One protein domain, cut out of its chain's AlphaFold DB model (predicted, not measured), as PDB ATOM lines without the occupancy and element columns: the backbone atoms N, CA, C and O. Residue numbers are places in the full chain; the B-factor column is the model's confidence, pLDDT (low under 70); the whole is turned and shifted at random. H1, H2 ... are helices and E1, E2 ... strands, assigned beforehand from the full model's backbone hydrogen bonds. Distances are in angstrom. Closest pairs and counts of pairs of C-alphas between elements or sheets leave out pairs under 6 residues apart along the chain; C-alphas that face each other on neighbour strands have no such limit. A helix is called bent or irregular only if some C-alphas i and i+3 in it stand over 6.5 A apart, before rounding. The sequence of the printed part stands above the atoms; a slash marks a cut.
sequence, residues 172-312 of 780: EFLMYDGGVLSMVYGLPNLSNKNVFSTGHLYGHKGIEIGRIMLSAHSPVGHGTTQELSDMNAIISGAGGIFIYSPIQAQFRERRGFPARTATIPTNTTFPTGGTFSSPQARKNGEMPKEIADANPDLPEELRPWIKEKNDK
ATOM      1  N   GLU A 172     -22.224  -7.699  -6.981       80.50
ATOM      2  CA  GLU A 172     -22.741  -6.832  -8.038       80.50
ATOM      3  C   GLU A 172     -24.259  -6.978  -8.182       80.50
ATOM      4  O   GLU A 172     -24.978  -6.005  -8.430       80.50
ATOM      5  N   PHE A 173     -24.765  -8.201  -8.024       88.12
ATOM      6  CA  PHE A 173     -26.162  -8.524  -8.273       88.12
ATOM      7  C   PHE A 173     -26.948  -8.558  -6.977       88.12
ATOM      8  O   PHE A 173     -26.604  -9.283  -6.051       88.12
ATOM      9  N   LEU A 174     -28.072  -7.849  -6.952       91.94
ATOM     10  CA  LEU A 174     -29.115  -8.093  -5.965       91.94
ATOM     11  C   LEU A 174     -29.686  -9.503  -6.154       91.94
ATOM     12  O   LEU A 174     -29.877 -10.247  -5.194       91.94
ATOM     13  N   MET A 175     -29.942  -9.874  -7.411       94.62
ATOM     14  CA  MET A 175     -30.403 -11.207  -7.776       94.62
ATOM     15  C   MET A 175     -29.723 -11.690  -9.051       94.62
ATOM     16  O   MET A 175     -29.718 -10.985 -10.063       94.62
ATOM     17  N   TYR A 176     -29.217 -12.915  -9.006       93.88
ATOM     18  CA  TYR A 176     -28.669 -13.637 -10.147       93.88
ATOM     19  C   TYR A 176     -29.356 -14.998 -10.242       93.88
ATOM     20  O   TYR A 176     -29.431 -15.728  -9.254       93.88
ATOM     21  N   ASP A 177     -29.808 -15.374 -11.432       93.00
ATOM     22  CA  ASP A 177     -30.333 -16.707 -11.703       93.00
ATOM     23  C   ASP A 177     -29.732 -17.263 -13.009       93.00
ATOM     24  O   ASP A 177     -29.851 -16.659 -14.077       93.00
ATOM     25  N   GLY A 178     -29.078 -18.428 -12.936       90.69
ATOM     26  CA  GLY A 178     -28.507 -19.150 -14.084       90.69
ATOM     27  C   GLY A 178     -29.555 -19.712 -15.059       90.69
ATOM     28  O   GLY A 178     -29.219 -20.273 -16.100       90.69
ATOM     29  N   GLY A 179     -30.840 -19.568 -14.744       89.44
ATOM     30  CA  GLY A 179     -31.983 -19.859 -15.598       89.44
ATOM     31  C   GLY A 179     -32.837 -18.611 -15.796       89.44
ATOM     32  O   GLY A 179     -32.332 -17.565 -16.200       89.44
ATOM     33  N   VAL A 180     -34.147 -18.743 -15.578       90.38
ATOM     34  CA  VAL A 180     -35.082 -17.616 -15.654       90.38
ATOM     35  C   VAL A 180     -35.192 -16.967 -14.279       90.38
ATOM     36  O   VAL A 180     -35.648 -17.600 -13.321       90.38
ATOM     37  N   LEU A 181     -34.820 -15.690 -14.190       93.62
ATOM     38  CA  LEU A 181     -35.050 -14.884 -12.996       93.62
ATOM     39  C   LEU A 181     -36.516 -14.432 -12.970       93.62
ATOM     40  O   LEU A 181     -36.910 -13.518 -13.693       93.62
ATOM     41  N   SER A 182     -37.316 -15.058 -12.105       93.19
ATOM     42  CA  SER A 182     -38.709 -14.666 -11.874       93.19
ATOM     43  C   SER A 182     -38.852 -13.702 -10.710       93.19
ATOM     44  O   SER A 182     -38.632 -14.065  -9.553       93.19
ATOM     45  N   MET A 183     -39.349 -12.508 -11.011       93.44
ATOM     46  CA  MET A 183     -39.749 -11.501 -10.031       93.44
ATOM     47  C   MET A 183     -41.267 -11.423  -9.862       93.44
ATOM     48  O   MET A 183     -41.789 -10.427  -9.378       93.44
ATOM     49  N   VAL A 184     -42.001 -12.471 -10.230       90.81
ATOM     50  CA  VAL A 184     -43.451 -12.548 -10.024       90.81
ATOM     51  C   VAL A 184     -43.720 -13.177  -8.651       90.81
ATOM     52  O   VAL A 184     -43.801 -14.399  -8.503       90.81
ATOM     53  N   TYR A 185     -43.785 -12.339  -7.615       90.12
ATOM     54  CA  TYR A 185     -43.967 -12.755  -6.219       90.12
ATOM     55  C   TYR A 185     -45.294 -12.265  -5.639       90.12
ATOM     56  O   TYR A 185     -45.671 -11.117  -5.865       90.12
ATOM     57  N   GLY A 186     -45.928 -13.087  -4.795       88.31
ATOM     58  CA  GLY A 186     -47.103 -12.710  -4.003       88.31
ATOM     59  C   GLY A 186     -48.239 -13.718  -4.128       88.31
ATOM     60  O   GLY A 186     -47.991 -14.882  -4.436       88.31
ATOM     61  N   LEU A 187     -49.471 -13.262  -3.896       88.00
ATOM     62  CA  LEU A 187     -50.702 -14.023  -4.141       88.00
ATOM     63  C   LEU A 187     -51.679 -13.199  -5.003       88.00
ATOM     64  O   LEU A 187     -51.572 -11.969  -5.035       88.00
ATOM     65  N   PRO A 188     -52.636 -13.853  -5.689       89.31
ATOM     66  CA  PRO A 188     -53.737 -13.186  -6.379       89.31
ATOM     67  C   PRO A 188     -54.588 -12.344  -5.422       89.31
ATOM     68  O   PRO A 188     -54.727 -12.691  -4.250       89.31
ATOM     69  N   ASN A 189     -55.232 -11.297  -5.945       87.06
ATOM     70  CA  ASN A 189     -56.167 -10.426  -5.216       87.06
ATOM     71  C   ASN A 189     -55.563  -9.669  -4.018       87.06
ATOM     72  O   ASN A 189     -56.258  -9.422  -3.035       87.06
ATOM     73  N   LEU A 190     -54.281  -9.310  -4.097       85.00
ATOM     74  CA  LEU A 190     -53.596  -8.481  -3.103       85.00
ATOM     75  C   LEU A 190     -53.010  -7.230  -3.760       85.00
ATOM     76  O   LEU A 190     -52.502  -7.305  -4.880       85.00
ATOM     77  N   SER A 191     -53.031  -6.098  -3.056       80.81
ATOM     78  CA  SER A 191     -52.517  -4.809  -3.546       80.81
ATOM     79  C   SER A 191     -51.165  -4.414  -2.953       80.81
ATOM     80  O   SER A 191     -50.602  -3.381  -3.326       80.81
ATOM     81  N   ASN A 192     -50.606  -5.238  -2.061       86.31
ATOM     82  CA  ASN A 192     -49.282  -5.009  -1.497       86.31
ATOM     83  C   ASN A 192     -48.190  -4.978  -2.589       86.31
ATOM     84  O   ASN A 192     -48.378  -5.411  -3.733       86.31
ATOM     85  N   LYS A 193     -47.025  -4.445  -2.216       90.44
ATOM     86  CA  LYS A 193     -45.899  -4.223  -3.127       90.44
ATOM     87  C   LYS A 193     -44.647  -4.901  -2.602       90.44
ATOM     88  O   LYS A 193     -44.319  -4.744  -1.424       90.44
ATOM     89  N   ASN A 194     -43.929  -5.602  -3.472       94.12
ATOM     90  CA  ASN A 194     -42.549  -5.991  -3.195       94.12
ATOM     91  C   ASN A 194     -41.602  -4.947  -3.778       94.12
ATOM     92  O   ASN A 194     -41.847  -4.427  -4.868       94.12
ATOM     93  N   VAL A 195     -40.507  -4.691  -3.072       94.50
ATOM     94  CA  VAL A 195     -39.490  -3.725  -3.490       94.50
ATOM     95  C   VAL A 195     -38.165  -4.446  -3.674       94.50
ATOM     96  O   VAL A 195     -37.751  -5.229  -2.815       94.50
ATOM     97  N   PHE A 196     -37.514  -4.154  -4.794       94.88
ATOM     98  CA  PHE A 196     -36.165  -4.590  -5.125       94.88
ATOM     99  C   PHE A 196     -35.322  -3.341  -5.289       94.88
ATOM    100  O   PHE A 196     -35.719  -2.437  -6.031       94.88
ATOM    101  N   SER A 197     -34.214  -3.253  -4.562       90.38
ATOM    102  CA  SER A 197     -33.448  -2.022  -4.522       90.38
ATOM    103  C   SER A 197     -31.953  -2.213  -4.454       90.38
ATOM    104  O   SER A 197     -31.474  -3.063  -3.710       90.38
ATOM    105  N   THR A 198     -31.253  -1.317  -5.158       81.69
ATOM    106  CA  THR A 198     -29.794  -1.189  -5.197       81.69
ATOM    107  C   THR A 198     -29.146  -2.444  -5.800       81.69
ATOM    108  O   THR A 198     -29.401  -3.557  -5.373       81.69
ATOM    109  N   GLY A 199     -28.325  -2.317  -6.840       83.06
ATOM    110  CA  GLY A 199     -27.647  -3.450  -7.488       83.06
ATOM    111  C   GLY A 199     -28.240  -3.878  -8.833       83.06
ATOM    112  O   GLY A 199     -29.108  -3.216  -9.414       83.06
ATOM    113  N   HIS A 200     -27.703  -4.975  -9.368       88.38
ATOM    114  CA  HIS A 200     -28.084  -5.522 -10.670       88.38
ATOM    115  C   HIS A 200     -29.062  -6.701 -10.553       88.38
ATOM    116  O   HIS A 200     -29.024  -7.470  -9.592       88.38
ATOM    117  N   LEU A 201     -29.914  -6.873 -11.564       93.31
ATOM    118  CA  LEU A 201     -30.726  -8.075 -11.763       93.31
ATOM    119  C   LEU A 201     -30.188  -8.842 -12.963       93.31
ATOM    120  O   LEU A 201     -29.968  -8.234 -14.011       93.31
ATOM    121  N   TYR A 202     -30.009 -10.155 -12.824       93.62
ATOM    122  CA  TYR A 202     -29.566 -11.001 -13.925       93.62
ATOM    123  C   TYR A 202     -30.314 -12.323 -14.017       93.62
ATOM    124  O   TYR A 202     -30.433 -13.055 -13.036       93.62
ATOM    125  N   GLY A 203     -30.768 -12.639 -15.228       93.06
ATOM    126  CA  GLY A 203     -31.306 -13.945 -15.592       93.06
ATOM    127  C   GLY A 203     -30.626 -14.455 -16.856       93.06
ATOM    128  O   GLY A 203     -30.734 -13.834 -17.914       93.06
ATOM    129  N   HIS A 204     -29.929 -15.587 -16.773       89.38
ATOM    130  CA  HIS A 204     -29.169 -16.106 -17.910       89.38
ATOM    131  C   HIS A 204     -30.080 -16.562 -19.060       89.38
ATOM    132  O   HIS A 204     -29.812 -16.248 -20.214       89.38
ATOM    133  N   LYS A 205     -31.186 -17.256 -18.764       87.81
ATOM    134  CA  LYS A 205     -32.190 -17.690 -19.757       87.81
ATOM    135  C   LYS A 205     -33.361 -16.713 -19.905       87.81
ATOM    136  O   LYS A 205     -34.281 -16.989 -20.668       87.81
ATOM    137  N   GLY A 206     -33.331 -15.583 -19.202       90.31
ATOM    138  CA  GLY A 206     -34.334 -14.527 -19.294       90.31
ATOM    139  C   GLY A 206     -34.733 -13.955 -17.939       90.31
ATOM    140  O   GLY A 206     -34.462 -14.539 -16.886       90.31
ATOM    141  N   ILE A 207     -35.405 -12.811 -17.977       93.44
ATOM    142  CA  ILE A 207     -35.997 -12.163 -16.805       93.44
ATOM    143  C   ILE A 207     -37.491 -12.030 -17.037       93.44
ATOM    144  O   ILE A 207     -37.914 -11.563 -18.091       93.44
ATOM    145  N   GLU A 208     -38.285 -12.363 -16.028       93.81
ATOM    146  CA  GLU A 208     -39.712 -12.073 -16.024       93.81
ATOM    147  C   GLU A 208     -40.114 -11.247 -14.803       93.81
ATOM    148  O   GLU A 208     -39.810 -11.583 -13.655       93.81
ATOM    149  N   ILE A 209     -40.825 -10.149 -15.051       93.88
ATOM    150  CA  ILE A 209     -41.279  -9.224 -14.016       93.88
ATOM    151  C   ILE A 209     -42.702  -8.753 -14.312       93.88
ATOM    152  O   ILE A 209     -43.102  -8.481 -15.445       93.88
ATOM    153  N   GLY A 210     -43.507  -8.686 -13.262       92.31
ATOM    154  CA  GLY A 210     -44.913  -8.351 -13.374       92.31
ATOM    155  C   GLY A 210     -45.671  -8.672 -12.100       92.31
ATOM    156  O   GLY A 210     -45.139  -9.254 -11.150       92.31
ATOM    157  N   ARG A 211     -46.945  -8.294 -12.090       91.88
ATOM    158  CA  ARG A 211     -47.888  -8.762 -11.075       91.88
ATOM    159  C   ARG A 211     -48.337 -10.192 -11.352       91.88
ATOM    160  O   ARG A 211     -48.265 -10.674 -12.480       91.88
ATOM    161  N   ILE A 212     -48.856 -10.837 -10.315       91.69
ATOM    162  CA  ILE A 212     -49.530 -12.132 -10.429       91.69
ATOM    163  C   ILE A 212     -50.823 -11.952 -11.234       91.69
ATOM    164  O   ILE A 212     -51.623 -11.066 -10.927       91.69
ATOM    165  N   MET A 213     -51.021 -12.791 -12.250       93.00
ATOM    166  CA  MET A 213     -52.215 -12.799 -13.109       93.00
ATOM    167  C   MET A 213     -52.720 -14.214 -13.417       93.00
ATOM    168  O   MET A 213     -53.848 -14.363 -13.884       93.00
ATOM    169  N   LEU A 214     -51.908 -15.245 -13.163       93.69
ATOM    170  CA  LEU A 214     -52.219 -16.639 -13.473       93.69
ATOM    171  C   LEU A 214     -52.025 -17.560 -12.256       93.69
ATOM    172  O   LEU A 214     -51.268 -17.252 -11.333       93.69
ATOM    173  N   SER A 215     -52.710 -18.701 -12.275       92.56
ATOM    174  CA  SER A 215     -52.480 -19.860 -11.410       92.56
ATOM    175  C   SER A 215     -52.501 -21.128 -12.259       92.56
ATOM    176  O   SER A 215     -53.536 -21.458 -12.841       92.56
ATOM    177  N   ALA A 216     -51.360 -21.809 -12.385       91.44
ATOM    178  CA  ALA A 216     -51.164 -22.947 -13.293       91.44
ATOM    179  C   ALA A 216     -51.560 -22.648 -14.766       91.44
ATOM    180  O   ALA A 216     -52.062 -23.506 -15.501       91.44
ATOM    181  N   HIS A 217     -51.296 -21.416 -15.204       92.50
ATOM    182  CA  HIS A 217     -51.682 -20.757 -16.457       92.50
ATOM    183  C   HIS A 217     -53.190 -20.524 -16.650       92.50
ATOM    184  O   HIS A 217     -53.634 -20.244 -17.764       92.50
ATOM    185  N   SER A 218     -53.994 -20.598 -15.588       92.88
ATOM    186  CA  SER A 218     -55.391 -20.154 -15.599       92.88
ATOM    187  C   SER A 218     -55.510 -18.721 -15.066       92.88
ATOM    188  O   SER A 218     -54.887 -18.419 -14.049       92.88
ATOM    189  N   PRO A 219     -56.299 -17.833 -15.702       93.62
ATOM    190  CA  PRO A 219     -56.506 -16.469 -15.219       93.62
ATOM    191  C   PRO A 219     -57.015 -16.410 -13.777       93.62
ATOM    192  O   PRO A 219     -57.940 -17.130 -13.401       93.62
ATOM    193  N   VAL A 220     -56.433 -15.509 -12.992       93.00
ATOM    194  CA  VAL A 220     -56.868 -15.163 -11.633       93.00
ATOM    195  C   VAL A 220     -56.903 -13.645 -11.478       93.00
ATOM    196  O   VAL A 220     -56.361 -12.909 -12.303       93.00
ATOM    197  N   GLY A 221     -57.550 -13.153 -10.421       91.12
ATOM    198  CA  GLY A 221     -57.540 -11.721 -10.140       91.12
ATOM    199  C   GLY A 221     -56.126 -11.207  -9.857       91.12
ATOM    200  O   GLY A 221     -55.280 -11.918  -9.309       91.12
ATOM    201  N   HIS A 222     -55.864  -9.965 -10.269       90.69
ATOM    202  CA  HIS A 222     -54.538  -9.358 -10.178       90.69
ATOM    203  C   HIS A 222     -54.008  -9.378  -8.742       90.69
ATOM    204  O   HIS A 222     -54.737  -9.070  -7.800       90.69
ATOM    205  N   GLY A 223     -52.740  -9.745  -8.584       88.62
ATOM    206  CA  GLY A 223     -52.074  -9.796  -7.288       88.62
ATOM    207  C   GLY A 223     -51.009  -8.725  -7.084       88.62
ATOM    208  O   GLY A 223     -50.950  -7.718  -7.795       88.62
ATOM    209  N   THR A 224     -50.141  -9.010  -6.115       86.06
ATOM    210  CA  THR A 224     -49.026  -8.172  -5.656       86.06
ATOM    211  C   THR A 224     -48.207  -7.593  -6.817       86.06
ATOM    212  O   THR A 224     -47.883  -8.291  -7.784       86.06
ATOM    213  N   THR A 225     -47.841  -6.315  -6.706       88.19
ATOM    214  CA  THR A 225     -47.013  -5.605  -7.699       88.19
ATOM    215  C   THR A 225     -45.536  -5.586  -7.301       88.19
ATOM    216  O   THR A 225     -45.189  -5.819  -6.141       88.19
ATOM    217  N   GLN A 226     -44.662  -5.327  -8.275       92.94
ATOM    218  CA  GLN A 226     -43.212  -5.254  -8.080       92.94
ATOM    219  C   GLN A 226     -42.748  -3.835  -8.397       92.94
ATOM    220  O   GLN A 226     -43.153  -3.275  -9.416       92.94
ATOM    221  N   GLU A 227     -41.903  -3.271  -7.542       93.88
ATOM    222  CA  GLU A 227     -41.272  -1.972  -7.758       93.88
ATOM    223  C   GLU A 227     -39.753  -2.111  -7.719       93.88
ATOM    224  O   GLU A 227     -39.189  -2.863  -6.917       93.88
ATOM    225  N   LEU A 228     -39.100  -1.375  -8.611       94.62
ATOM    226  CA  LEU A 228     -37.654  -1.323  -8.745       94.62
ATOM    227  C   LEU A 228     -37.181   0.047  -8.260       94.62
ATOM    228  O   LEU A 228     -37.563   1.068  -8.828       94.62
ATOM    229  N   SER A 229     -36.363   0.097  -7.215       90.88
ATOM    230  CA  SER A 229     -35.893   1.356  -6.635       90.88
ATOM    231  C   SER A 229     -34.376   1.442  -6.658       90.88
ATOM    232  O   SER A 229     -33.690   0.561  -6.159       90.88
ATOM    233  N   ASP A 230     -33.838   2.531  -7.190       87.94
ATOM    234  CA  ASP A 230     -32.393   2.764  -7.239       87.94
ATOM    235  C   ASP A 230     -31.589   1.628  -7.906       87.94
ATOM    236  O   ASP A 230     -30.507   1.253  -7.458       87.94
ATOM    237  N   MET A 231     -32.134   1.038  -8.970       88.75
ATOM    238  CA  MET A 231     -31.509  -0.083  -9.671       88.75
ATOM    239  C   MET A 231     -30.322   0.370 -10.518       88.75
ATOM    240  O   MET A 231     -30.393   1.389 -11.209       88.75
ATOM    241  N   ASN A 232     -29.257  -0.436 -10.538       85.62
ATOM    242  CA  ASN A 232     -28.096  -0.175 -11.387       85.62
ATOM    243  C   ASN A 232     -28.302  -0.693 -12.813       85.62
ATOM    244  O   ASN A 232     -28.021   0.024 -13.768       85.62
ATOM    245  N   ALA A 233     -28.777  -1.934 -12.969       88.06
ATOM    246  CA  ALA A 233     -29.146  -2.476 -14.277       88.06
ATOM    247  C   ALA A 233     -30.077  -3.693 -14.174       88.06
ATOM    248  O   ALA A 233     -30.083  -4.402 -13.167       88.06
ATOM    249  N   ILE A 234     -30.793  -3.964 -15.261       92.25
ATOM    250  CA  ILE A 234     -31.523  -5.205 -15.534       92.25
ATOM    251  C   ILE A 234     -30.830  -5.861 -16.724       92.25
ATOM    252  O   ILE A 234     -30.696  -5.225 -17.766       92.25
ATOM    253  N   ILE A 235     -30.351  -7.091 -16.569       91.31
ATOM    254  CA  ILE A 235     -29.479  -7.737 -17.553       91.31
ATOM    255  C   ILE A 235     -30.010  -9.134 -17.873       91.31
ATOM    256  O   ILE A 235     -30.085  -9.990 -16.997       91.31
ATOM    257  N   SER A 236     -30.340  -9.396 -19.130       91.06
ATOM    258  CA  SER A 236     -30.627 -10.749 -19.607       91.06
ATOM    259  C   SER A 236     -29.433 -11.311 -20.372       91.06
ATOM    260  O   SER A 236     -28.835 -10.601 -21.176       91.06
ATOM    261  N   GLY A 237     -29.097 -12.577 -20.112       86.38
ATOM    262  CA  GLY A 237     -28.031 -13.298 -20.808       86.38
ATOM    263  C   GLY A 237     -28.448 -13.713 -22.222       86.38
ATOM    264  O   GLY A 237     -28.446 -12.915 -23.145       86.38
ATOM    265  N   ALA A 238     -28.798 -14.981 -22.416       82.56
ATOM    266  CA  ALA A 238     -29.262 -15.517 -23.697       82.56
ATOM    267  C   ALA A 238     -30.777 -15.340 -23.935       82.56
ATOM    268  O   ALA A 238     -31.243 -15.500 -25.063       82.56
ATOM    269  N   GLY A 239     -31.555 -15.036 -22.890       82.31
ATOM    270  CA  GLY A 239     -33.011 -14.881 -22.973       82.31
ATOM    271  C   GLY A 239     -33.500 -13.455 -23.236       82.31
ATOM    272  O   GLY A 239     -32.716 -12.516 -23.364       82.31
ATOM    273  N   GLY A 240     -34.819 -13.277 -23.256       88.12
ATOM    274  CA  GLY A 240     -35.470 -11.961 -23.296       88.12
ATOM    275  C   GLY A 240     -35.797 -11.392 -21.910       88.12
ATOM    276  O   GLY A 240     -35.707 -12.082 -20.889       88.12
ATOM    277  N   ILE A 241     -36.218 -10.125 -21.885       92.56
ATOM    278  CA  ILE A 241     -36.787  -9.467 -20.702       92.56
ATOM    279  C   ILE A 241     -38.291  -9.303 -20.922       92.56
ATOM    280  O   ILE A 241     -38.728  -8.577 -21.815       92.56
ATOM    281  N   PHE A 242     -39.083  -9.972 -20.091       93.81
ATOM    282  CA  PHE A 242     -40.534 -10.050 -20.209       93.81
ATOM    283  C   PHE A 242     -41.204  -9.228 -19.104       93.81
ATOM    284  O   PHE A 242     -41.111  -9.550 -17.916       93.81
ATOM    285  N   ILE A 243     -41.898  -8.164 -19.507       94.62
ATOM    286  CA  ILE A 243     -42.665  -7.268 -18.642       94.62
ATOM    287  C   ILE A 243     -44.152  -7.539 -18.867       94.62
ATOM    288  O   ILE A 243     -44.709  -7.169 -19.903       94.62
ATOM    289  N   TYR A 244     -44.811  -8.161 -17.889       94.50
ATOM    290  CA  TYR A 244     -46.219  -8.564 -18.020       94.50
ATOM    291  C   TYR A 244     -47.222  -7.512 -17.529       94.50
ATOM    292  O   TYR A 244     -48.404  -7.566 -17.860       94.50
ATOM    293  N   SER A 245     -46.774  -6.540 -16.738       94.12
ATOM    294  CA  SER A 245     -47.591  -5.414 -16.269       94.12
ATOM    295  C   SER A 245     -46.703  -4.193 -16.046       94.12
ATOM    296  O   SER A 245     -45.553  -4.412 -15.667       94.12
ATOM    297  N   PRO A 246     -47.210  -2.949 -16.151       94.25
ATOM    298  CA  PRO A 246     -46.390  -1.761 -15.937       94.25
ATOM    299  C   PRO A 246     -45.674  -1.773 -14.581       94.25
ATOM    300  O   PRO A 246     -46.303  -2.059 -13.555       94.25
ATOM    301  N   ILE A 247     -44.378  -1.454 -14.587       93.94
ATOM    302  CA  ILE A 247     -43.500  -1.466 -13.408       93.94
ATOM    303  C   ILE A 247     -42.991  -0.055 -13.133       93.94
ATOM    304  O   ILE A 247     -42.449   0.596 -14.026       93.94
ATOM    305  N   GLN A 248     -43.129   0.408 -11.889       93.69
ATOM    306  CA  GLN A 248     -42.441   1.617 -11.442       93.69
ATOM    307  C   GLN A 248     -40.971   1.289 -11.204       93.69
ATOM    308  O   GLN A 248     -40.653   0.379 -10.432       93.69
ATOM    309  N   ALA A 249     -40.091   2.015 -11.887       93.81
ATOM    310  CA  ALA A 249     -38.659   1.817 -11.813       93.81
ATOM    311  C   ALA A 249     -37.925   3.135 -11.581       93.81
ATOM    312  O   ALA A 249     -38.204   4.158 -12.206       93.81
ATOM    313  N   GLN A 250     -36.943   3.092 -10.697       93.19
ATOM    314  CA  GLN A 250     -35.963   4.141 -10.513       93.19
ATOM    315  C   GLN A 250     -34.586   3.555 -10.807       93.19
ATOM    316  O   GLN A 250     -34.195   2.559 -10.202       93.19
ATOM    317  N   PHE A 251     -33.859   4.181 -11.726       90.00
ATOM    318  CA  PHE A 251     -32.535   3.756 -12.158       90.00
ATOM    319  C   PHE A 251     -31.474   4.770 -11.770       90.00
ATOM    320  O   PHE A 251     -31.695   5.978 -11.864       90.00
ATOM    321  N   ARG A 252     -30.291   4.289 -11.398       81.81
ATOM    322  CA  ARG A 252     -29.126   5.135 -11.162       81.81
ATOM    323  C   ARG A 252     -27.925   4.551 -11.884       81.81
ATOM    324  O   ARG A 252     -27.519   3.427 -11.625       81.81
ATOM    325  N   GLU A 253     -27.339   5.351 -12.769       67.94
ATOM    326  CA  GLU A 253     -26.148   4.957 -13.530       67.94
ATOM    327  C   GLU A 253     -24.958   4.649 -12.605       67.94
ATOM    328  O   GLU A 253     -24.312   3.616 -12.739       67.94
ATOM    329  N   ARG A 254     -24.704   5.519 -11.617       64.75
ATOM    330  CA  ARG A 254     -23.669   5.333 -10.588       64.75
ATOM    331  C   ARG A 254     -23.996   6.099  -9.309       64.75
ATOM    332  O   ARG A 254     -24.745   7.079  -9.335       64.75
ATOM    333  N   ARG A 255     -23.424   5.693  -8.173       63.22
ATOM    334  CA  ARG A 255     -23.644   6.371  -6.885       63.22
ATOM    335  C   ARG A 255     -23.243   7.853  -6.980       63.22
ATOM    336  O   ARG A 255     -22.278   8.214  -7.646       63.22
ATOM    337  N   GLY A 256     -24.026   8.722  -6.338       64.12
ATOM    338  CA  GLY A 256     -23.855  10.181  -6.389       64.12
ATOM    339  C   GLY A 256     -24.514  10.877  -7.585       64.12
ATOM    340  O   GLY A 256     -24.602  12.101  -7.579       64.12
ATOM    341  N   PHE A 257     -25.021  10.136  -8.577       70.50
ATOM    342  CA  PHE A 257     -25.816  10.709  -9.666       70.50
ATOM    343  C   PHE A 257     -27.307  10.703  -9.311       70.50
ATOM    344  O   PHE A 257     -27.749   9.810  -8.578       70.50
ATOM    345  N   PRO A 258     -28.093  11.681  -9.805       80.94
ATOM    346  CA  PRO A 258     -29.539  11.669  -9.645       80.94
ATOM    347  C   PRO A 258     -30.130  10.392 -10.231       80.94
ATOM    348  O   PRO A 258     -29.748   9.956 -11.319       80.94
ATOM    349  N   ALA A 259     -31.076   9.801  -9.512       85.69
ATOM    350  CA  ALA A 259     -31.804   8.661 -10.026       85.69
ATOM    351  C   ALA A 259     -32.889   9.123 -11.012       85.69
ATOM    352  O   ALA A 259     -33.545  10.146 -10.802       85.69
ATOM    353  N   ARG A 260     -33.092   8.357 -12.082       88.81
ATOM    354  CA  ARG A 260     -34.133   8.578 -13.083       88.81
ATOM    355  C   ARG A 260     -35.319   7.672 -12.797       88.81
ATOM    356  O   ARG A 260     -35.173   6.454 -12.791       88.81
ATOM    357  N   THR A 261     -36.492   8.264 -12.622       92.88
ATOM    358  CA  THR A 261     -37.749   7.522 -12.480       92.88
ATOM    359  C   THR A 261     -38.406   7.327 -13.844       92.88
ATOM    360  O   THR A 261     -38.462   8.258 -14.649       92.88
ATOM    361  N   ALA A 262     -38.910   6.126 -14.100       92.56
ATOM    362  CA  ALA A 262     -39.662   5.769 -15.293       92.56
ATOM    363  C   ALA A 262     -40.698   4.681 -14.974       92.56
ATOM    364  O   ALA A 262     -40.549   3.905 -14.031       92.56
ATOM    365  N   THR A 263     -41.748   4.601 -15.788       93.75
ATOM    366  CA  THR A 263     -42.637   3.436 -15.805       93.75
ATOM    367  C   THR A 263     -42.236   2.553 -16.978       93.75
ATOM    368  O   THR A 263     -42.337   2.985 -18.123       93.75
ATOM    369  N   ILE A 264     -41.791   1.327 -16.706       93.50
ATOM    370  CA  ILE A 264     -41.511   0.341 -17.753       93.50
ATOM    371  C   ILE A 264     -42.863  -0.217 -18.221       93.50
ATOM    372  O   ILE A 264     -43.592  -0.767 -17.387       93.50
ATOM    373  N   PRO A 265     -43.246  -0.055 -19.499       94.44
ATOM    374  CA  PRO A 265     -44.523  -0.546 -20.000       94.44
ATOM    375  C   PRO A 265     -44.524  -2.074 -20.120       94.44
ATOM    376  O   PRO A 265     -43.474  -2.712 -20.182       94.44
ATOM    377  N   THR A 266     -45.717  -2.665 -20.195       95.25
ATOM    378  CA  THR A 266     -45.869  -4.057 -20.642       95.25
ATOM    379  C   THR A 266     -45.291  -4.198 -22.047       95.25
ATOM    380  O   THR A 266     -45.657  -3.425 -22.930       95.25
ATOM    381  N   ASN A 267     -44.442  -5.201 -22.266       93.81
ATOM    382  CA  ASN A 267     -43.870  -5.499 -23.582       93.81
ATOM    383  C   ASN A 267     -44.258  -6.887 -24.109       93.81
ATOM    384  O   ASN A 267     -43.954  -7.227 -25.246       93.81
ATOM    385  N   THR A 268     -44.909  -7.721 -23.294       92.50
ATOM    386  CA  THR A 268     -45.325  -9.072 -23.683       92.50
ATOM    387  C   THR A 268     -46.607  -9.479 -22.975       92.50
ATOM    388  O   THR A 268     -46.824  -9.155 -21.808       92.50
ATOM    389  N   THR A 269     -47.420 -10.274 -23.668       91.44
ATOM    390  CA  THR A 269     -48.559 -10.996 -23.094       91.44
ATOM    391  C   THR A 269     -48.223 -12.480 -23.020       91.44
ATOM    392  O   THR A 269     -47.793 -13.070 -24.008       91.44
ATOM    393  N   PHE A 270     -48.421 -13.100 -21.856       93.50
ATOM    394  CA  PHE A 270     -48.158 -14.528 -21.693       93.50
ATOM    395  C   PHE A 270     -49.247 -15.380 -22.383       93.50
ATOM    396  O   PHE A 270     -50.432 -15.172 -22.106       93.50
ATOM    397  N   PRO A 271     -48.895 -16.347 -23.254       92.25
ATOM    398  CA  PRO A 271     -49.870 -17.177 -23.955       92.25
ATOM    399  C   PRO A 271     -50.379 -18.301 -23.039       92.25
ATOM    400  O   PRO A 271     -49.747 -19.346 -22.885       92.25
ATOM    401  N   THR A 272     -51.554 -18.117 -22.434       85.56
ATOM    402  CA  THR A 272     -52.161 -19.095 -21.505       85.56
ATOM    403  C   THR A 272     -52.395 -20.479 -22.130       85.56
ATOM    404  O   THR A 272     -52.312 -21.491 -21.433       85.56
ATOM    405  N   GLY A 273     -52.632 -20.532 -23.445       86.38
ATOM    406  CA  GLY A 273     -52.743 -21.754 -24.252       86.38
ATOM    407  C   GLY A 273     -51.487 -22.107 -25.058       86.38
ATOM    408  O   GLY A 273     -51.619 -22.764 -26.084       86.38
ATOM    409  N   GLY A 274     -50.309 -21.627 -24.648       89.69
ATOM    410  CA  GLY A 274     -49.060 -21.803 -25.391       89.69
ATOM    411  C   GLY A 274     -48.614 -23.260 -25.558       89.69
ATOM    412  O   GLY A 274     -49.082 -24.175 -24.871       89.69
ATOM    413  N   THR A 275     -47.678 -23.465 -26.479       95.06
ATOM    414  CA  THR A 275     -47.174 -24.782 -26.870       95.06
ATOM    415  C   THR A 275     -45.911 -25.136 -26.088       95.06
ATOM    416  O   THR A 275     -44.941 -24.384 -26.088       95.06
ATOM    417  N   PHE A 276     -45.890 -26.326 -25.488       95.00
ATOM    418  CA  PHE A 276     -44.781 -26.845 -24.673       95.00
ATOM    419  C   PHE A 276     -44.238 -28.146 -25.271       95.00
ATOM    420  O   PHE A 276     -44.932 -28.820 -26.038       95.00
ATOM    421  N   SER A 277     -43.011 -28.530 -24.926       96.25
ATOM    422  CA  SER A 277     -42.437 -29.821 -25.324       96.25
ATOM    423  C   SER A 277     -43.141 -30.997 -24.643       96.25
ATOM    424  O   SER A 277     -43.277 -32.065 -25.237       96.25
ATOM    425  N   SER A 278     -43.630 -30.806 -23.415       95.94
ATOM    426  CA  SER A 278     -44.442 -31.783 -22.685       95.94
ATOM    427  C   SER A 278     -45.231 -31.128 -21.538       95.94
ATOM    428  O   SER A 278     -44.877 -30.037 -21.082       95.94
ATOM    429  N   PRO A 279     -46.260 -31.800 -20.982       92.44
ATOM    430  CA  PRO A 279     -46.933 -31.336 -19.766       92.44
ATOM    431  C   PRO A 279     -45.989 -31.186 -18.565       92.44
ATOM    432  O   PRO A 279     -46.226 -30.349 -17.695       92.44
ATOM    433  N   GLN A 280     -44.925 -31.991 -18.512       90.75
ATOM    434  CA  GLN A 280     -43.938 -31.935 -17.439       90.75
ATOM    435  C   GLN A 280     -42.973 -30.759 -17.614       90.75
ATOM    436  O   GLN A 280     -42.686 -30.067 -16.642       90.75
ATOM    437  N   ALA A 281     -42.531 -30.481 -18.842       91.06
ATOM    438  CA  ALA A 281     -41.711 -29.310 -19.147       91.06
ATOM    439  C   ALA A 281     -42.456 -28.007 -18.814       91.06
ATOM    440  O   ALA A 281     -41.904 -27.140 -18.138       91.06
ATOM    441  N   ARG A 282     -43.756 -27.938 -19.138       91.81
ATOM    442  CA  ARG A 282     -44.647 -26.847 -18.713       91.81
ATOM    443  C   ARG A 282     -44.638 -26.629 -17.192       91.81
ATOM    444  O   ARG A 282     -44.593 -25.492 -16.741       91.81
ATOM    445  N   LYS A 283     -44.695 -27.708 -16.402       89.75
ATOM    446  CA  LYS A 283     -44.644 -27.664 -14.924       89.75
ATOM    447  C   LYS A 283     -43.268 -27.297 -14.363       89.75
ATOM    448  O   LYS A 283     -43.177 -26.952 -13.189       89.75
ATOM    449  N   ASN A 284     -42.222 -27.435 -15.170       88.12
ATOM    450  CA  ASN A 284     -40.827 -27.223 -14.795       88.12
ATOM    451  C   ASN A 284     -40.268 -25.901 -15.353       88.12
ATOM    452  O   ASN A 284     -39.056 -25.707 -15.384       88.12
ATOM    453  N   GLY A 285     -41.138 -24.998 -15.800       89.19
ATOM    454  CA  GLY A 285     -40.764 -23.630 -16.138       89.19
ATOM    455  C   GLY A 285     -40.350 -23.427 -17.577       89.19
ATOM    456  O   GLY A 285     -39.724 -22.416 -17.881       89.19
ATOM    457  N   GLU A 286     -40.676 -24.368 -18.460       90.38
ATOM    458  CA  GLU A 286     -40.480 -24.164 -19.887       90.38
ATOM    459  C   GLU A 286     -41.302 -22.957 -20.357       90.38
ATOM    460  O   GLU A 286     -42.509 -22.875 -20.114       90.38
ATOM    461  N   MET A 287     -40.635 -22.025 -21.038       90.38
ATOM    462  CA  MET A 287     -41.312 -20.934 -21.730       90.38
ATOM    463  C   MET A 287     -42.081 -21.500 -22.933       90.38
ATOM    464  O   MET A 287     -41.533 -22.327 -23.665       90.38
ATOM    465  N   PRO A 288     -43.327 -21.063 -23.178       92.50
ATOM    466  CA  PRO A 288     -44.080 -21.506 -24.345       92.50
ATOM    467  C   PRO A 288     -43.349 -21.126 -25.639       92.50
ATOM    468  O   PRO A 288     -42.760 -20.044 -25.724       92.50
ATOM    469  N   LYS A 289     -43.388 -22.001 -26.654       92.56
ATOM    470  CA  LYS A 289     -42.659 -21.831 -27.930       92.56
ATOM    471  C   LYS A 289     -42.917 -20.479 -28.595       92.56
ATOM    472  O   LYS A 289     -42.037 -19.946 -29.256       92.56
ATOM    473  N   GLU A 290     -44.106 -19.924 -28.400       92.12
ATOM    474  CA  GLU A 290     -44.538 -18.638 -28.939       92.12
ATOM    475  C   GLU A 290     -43.705 -17.455 -28.418       92.12
ATOM    476  O   GLU A 290     -43.619 -16.434 -29.096       92.12
ATOM    477  N   ILE A 291     -43.097 -17.576 -27.231       90.50
ATOM    478  CA  ILE A 291     -42.292 -16.512 -26.610       90.50
ATOM    479  C   ILE A 291     -40.887 -16.960 -26.183       90.50
ATOM    480  O   ILE A 291     -40.111 -16.120 -25.739       90.50
ATOM    481  N   ALA A 292     -40.539 -18.245 -26.316       86.56
ATOM    482  CA  ALA A 292     -39.246 -18.788 -25.886       86.56
ATOM    483  C   ALA A 292     -38.047 -18.085 -26.552       86.56
ATOM    484  O   ALA A 292     -37.073 -17.769 -25.874       86.56
ATOM    485  N   ASP A 293     -38.162 -17.774 -27.848       82.88
ATOM    486  CA  ASP A 293     -37.117 -17.090 -28.623       82.88
ATOM    487  C   ASP A 293     -37.393 -15.589 -28.831       82.88
ATOM    488  O   ASP A 293     -36.596 -14.876 -29.458       82.88
ATOM    489  N   ALA A 294     -38.518 -15.093 -28.304       82.19
ATOM    490  CA  ALA A 294     -38.936 -13.711 -28.491       82.19
ATOM    491  C   ALA A 294     -37.924 -12.732 -27.882       82.19
ATOM    492  O   ALA A 294     -37.258 -13.012 -26.883       82.19
ATOM    493  N   ASN A 295     -37.816 -11.558 -28.501       82.94
ATOM    494  CA  ASN A 295     -37.082 -10.421 -27.958       82.94
ATOM    495  C   ASN A 295     -38.032  -9.226 -27.904       82.94
ATOM    496  O   ASN A 295     -38.096  -8.469 -28.870       82.94
ATOM    497  N   PRO A 296     -38.868  -9.139 -26.861       85.75
ATOM    498  CA  PRO A 296     -39.900  -8.121 -26.816       85.75
ATOM    499  C   PRO A 296     -39.281  -6.729 -26.703       85.75
ATOM    500  O   PRO A 296     -38.329  -6.539 -25.948       85.75
ATOM    501  N   ASP A 297     -39.849  -5.764 -27.425       87.06
ATOM    502  CA  ASP A 297     -39.294  -4.414 -27.495       87.06
ATOM    503  C   ASP A 297     -39.241  -3.741 -26.117       87.06
ATOM    504  O   ASP A 297     -40.127  -3.890 -25.269       87.06
ATOM    505  N   LEU A 298     -38.188  -2.958 -25.903       86.88
ATOM    506  CA  LEU A 298     -37.985  -2.157 -24.703       86.88
ATOM    507  C   LEU A 298     -37.873  -0.677 -25.086       86.88
ATOM    508  O   LEU A 298     -37.358  -0.372 -26.164       86.88
ATOM    509  N   PRO A 299     -38.319   0.252 -24.220       87.25
ATOM    510  CA  PRO A 299     -38.191   1.676 -24.500       87.25
ATOM    511  C   PRO A 299     -36.724   2.079 -24.695       87.25
ATOM    512  O   PRO A 299     -35.878   1.798 -23.839       87.25
ATOM    513  N   GLU A 300     -36.426   2.752 -25.811       86.56
ATOM    514  CA  GLU A 300     -35.066   3.152 -26.202       86.56
ATOM    515  C   GLU A 300     -34.379   3.962 -25.098       86.56
ATOM    516  O   GLU A 300     -33.198   3.792 -24.799       86.56
ATOM    517  N   GLU A 301     -35.146   4.813 -24.423       87.44
ATOM    518  CA  GLU A 301     -34.660   5.688 -23.374       87.44
ATOM    519  C   GLU A 301     -34.206   4.956 -22.102       87.44
ATOM    520  O   GLU A 301     -33.598   5.596 -21.238       87.44
ATOM    521  N   LEU A 302     -34.501   3.656 -21.971       87.56
ATOM    522  CA  LEU A 302     -34.101   2.803 -20.850       87.56
ATOM    523  C   LEU A 302     -32.911   1.885 -21.166       87.56
ATOM    524  O   LEU A 302     -32.372   1.274 -20.240       87.56
ATOM    525  N   ARG A 303     -32.443   1.837 -22.422       85.75
ATOM    526  CA  ARG A 303     -31.281   1.025 -22.836       85.75
ATOM    527  C   ARG A 303     -29.996   1.226 -22.019       85.75
ATOM    528  O   ARG A 303     -29.266   0.255 -21.862       85.75
ATOM    529  N   PRO A 304     -29.699   2.404 -21.428       85.56
ATOM    530  CA  PRO A 304     -28.527   2.532 -20.557       85.56
ATOM    531  C   PRO A 304     -28.552   1.608 -19.326       85.56
ATOM    532  O   PRO A 304     -27.494   1.241 -18.815       85.56
ATOM    533  N   TRP A 305     -29.743   1.222 -18.853       87.50
ATOM    534  CA  TRP A 305     -29.922   0.392 -17.655       87.50
ATOM    535  C   TRP A 305     -30.495  -0.990 -17.948       87.50
ATOM    536  O   TRP A 305     -30.350  -1.885 -17.119       87.50
ATOM    537  N   ILE A 306     -31.153  -1.179 -19.091       90.12
ATOM    538  CA  ILE A 306     -31.740  -2.457 -19.481       90.12
ATOM    539  C   ILE A 306     -30.928  -3.038 -20.632       90.12
ATOM    540  O   ILE A 306     -30.919  -2.481 -21.726       90.12
ATOM    541  N   LYS A 307     -30.260  -4.156 -20.354       88.06
ATOM    542  CA  LYS A 307     -29.382  -4.867 -21.280       88.06
ATOM    543  C   LYS A 307     -29.987  -6.223 -21.602       88.06
ATOM    544  O   LYS A 307     -30.290  -7.004 -20.700       88.06
ATOM    545  N   GLU A 308     -30.185  -6.497 -22.874       83.31
ATOM    546  CA  GLU A 308     -30.829  -7.709 -23.370       83.31
ATOM    547  C   GLU A 308     -29.820  -8.633 -24.063       83.31
ATOM    548  O   GLU A 308     -28.624  -8.346 -24.137       83.31
ATOM    549  N   LYS A 309     -30.298  -9.750 -24.620       79.50
ATOM    550  CA  LYS A 309     -29.427 -10.761 -25.240       79.50
ATOM    551  C   LYS A 309     -28.494 -10.232 -26.329       79.50
ATOM    552  O   LYS A 309     -27.410 -10.775 -26.540       79.50
ATOM    553  N   ASN A 310     -28.890  -9.158 -27.008       78.06
ATOM    554  CA  ASN A 310     -28.110  -8.550 -28.083       78.06
ATOM    555  C   ASN A 310     -26.877  -7.790 -27.573       78.06
ATOM    556  O   ASN A 310     -25.921  -7.615 -28.330       78.06
ATOM    557  N   ASP A 311     -26.849  -7.418 -26.291       77.75
ATOM    558  CA  ASP A 311     -25.700  -6.781 -25.642       77.75
ATOM    559  C   ASP A 311     -24.570  -7.778 -25.325       77.75
ATOM    560  O   ASP A 311     -23.497  -7.380 -24.871       77.75
ATOM    561  N   LYS A 312     -24.790  -9.081 -25.580       69.31
ATOM    562  CA  LYS A 312     -23.811 -10.178 -25.430       69.31
ATOM    563  C   LYS A 312     -23.171 -10.257 -24.039       69.31
ATOM    564  O   LYS A 312     -22.053 -10.747 -23.882       69.31
TER     565      LYS A 312
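What this domain is: This is residues 172 to 312 of the 780 residues of an uncharacterized protein of Candidatus Riflebacteria bacterium (UniProt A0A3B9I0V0). The chain is wound in stacked, roughly three-sided turns: the bent strands E3 and E5 each make two sides, and the short strands E4 and E6 run back as the third. The five-stranded sheet E1 E3 E5 E7 E8 and the small sheet E2 E4 E6 form a sandwich only partly face to face; the E7 and E8 hairpin loop lies at one end of the longest axis, the short helix H1 near the other. The printed 141 residues hold E1 to E8, then H1 and H2; the class is mostly strand, though under half of the residues are in named elements. The larger sheet is mixed, the smaller parallel. The whole is compact, with a radius of gyration of the C-alphas of 14.9 A and spans of 49 by 36 by 24 A.

How they stand to each other: The larger sheet runs E1 (residues 173 to 177), E3 (193 to 203), E5 (225 to 236), E7 (247 to 251), E8 (260 to 264), and is twisted. E3 bends by 105 degrees at residue 199 and E5 by 112 degrees at 232. They are parallel neighbours, with N 196 and O 227 3.0 A apart, within hydrogen-bond range. E1 is parallel to E3, with N 174 and O 200 at 2.8 A; E7 is parallel to E5, with N 250 and O 228 at 2.8 A. E7 and E8 form an antiparallel hairpin, with N 249 and O 262 at 2.9 A. The smaller sheet is E2 (180 to 182), E4 (206 to 209), E6 (241 to 243), with N 208 and O 181 at 2.9 A and N 242 and O 207 at 2.8 A. In this sandwich, two sheets face to face, the facing parts are 8.6 A centre to centre. Residues 306 to 307 pair in parallel with 234 to 235 of E5. H1 (279 to 283) and H2 (289 to 292) are apart, and neither is on a sheet. In H1 the O i to N i+4 pair is within hydrogen-bond range; H2 is too short for such a pair.

Where its parts are: E1 begins at C-alpha 173, (-26.162, -8.524, -8.273). E3 measures 21.5 A from first to last C-alpha, E5 20.9 A, E7 12.2 A and E8 12.0 A. H2 ends at C-alpha 292, (-39.246, -18.788, -25.886).

The domain as a whole: The C-alphas farthest apart, those of Gly 256 and Ser 278, are 49.5 A apart. The printed part has no cut. The links E4 to E5 and E8 to H1 are long, with 15 and 14 residues. Residues 253 to 256 and 312 have pLDDT under 70.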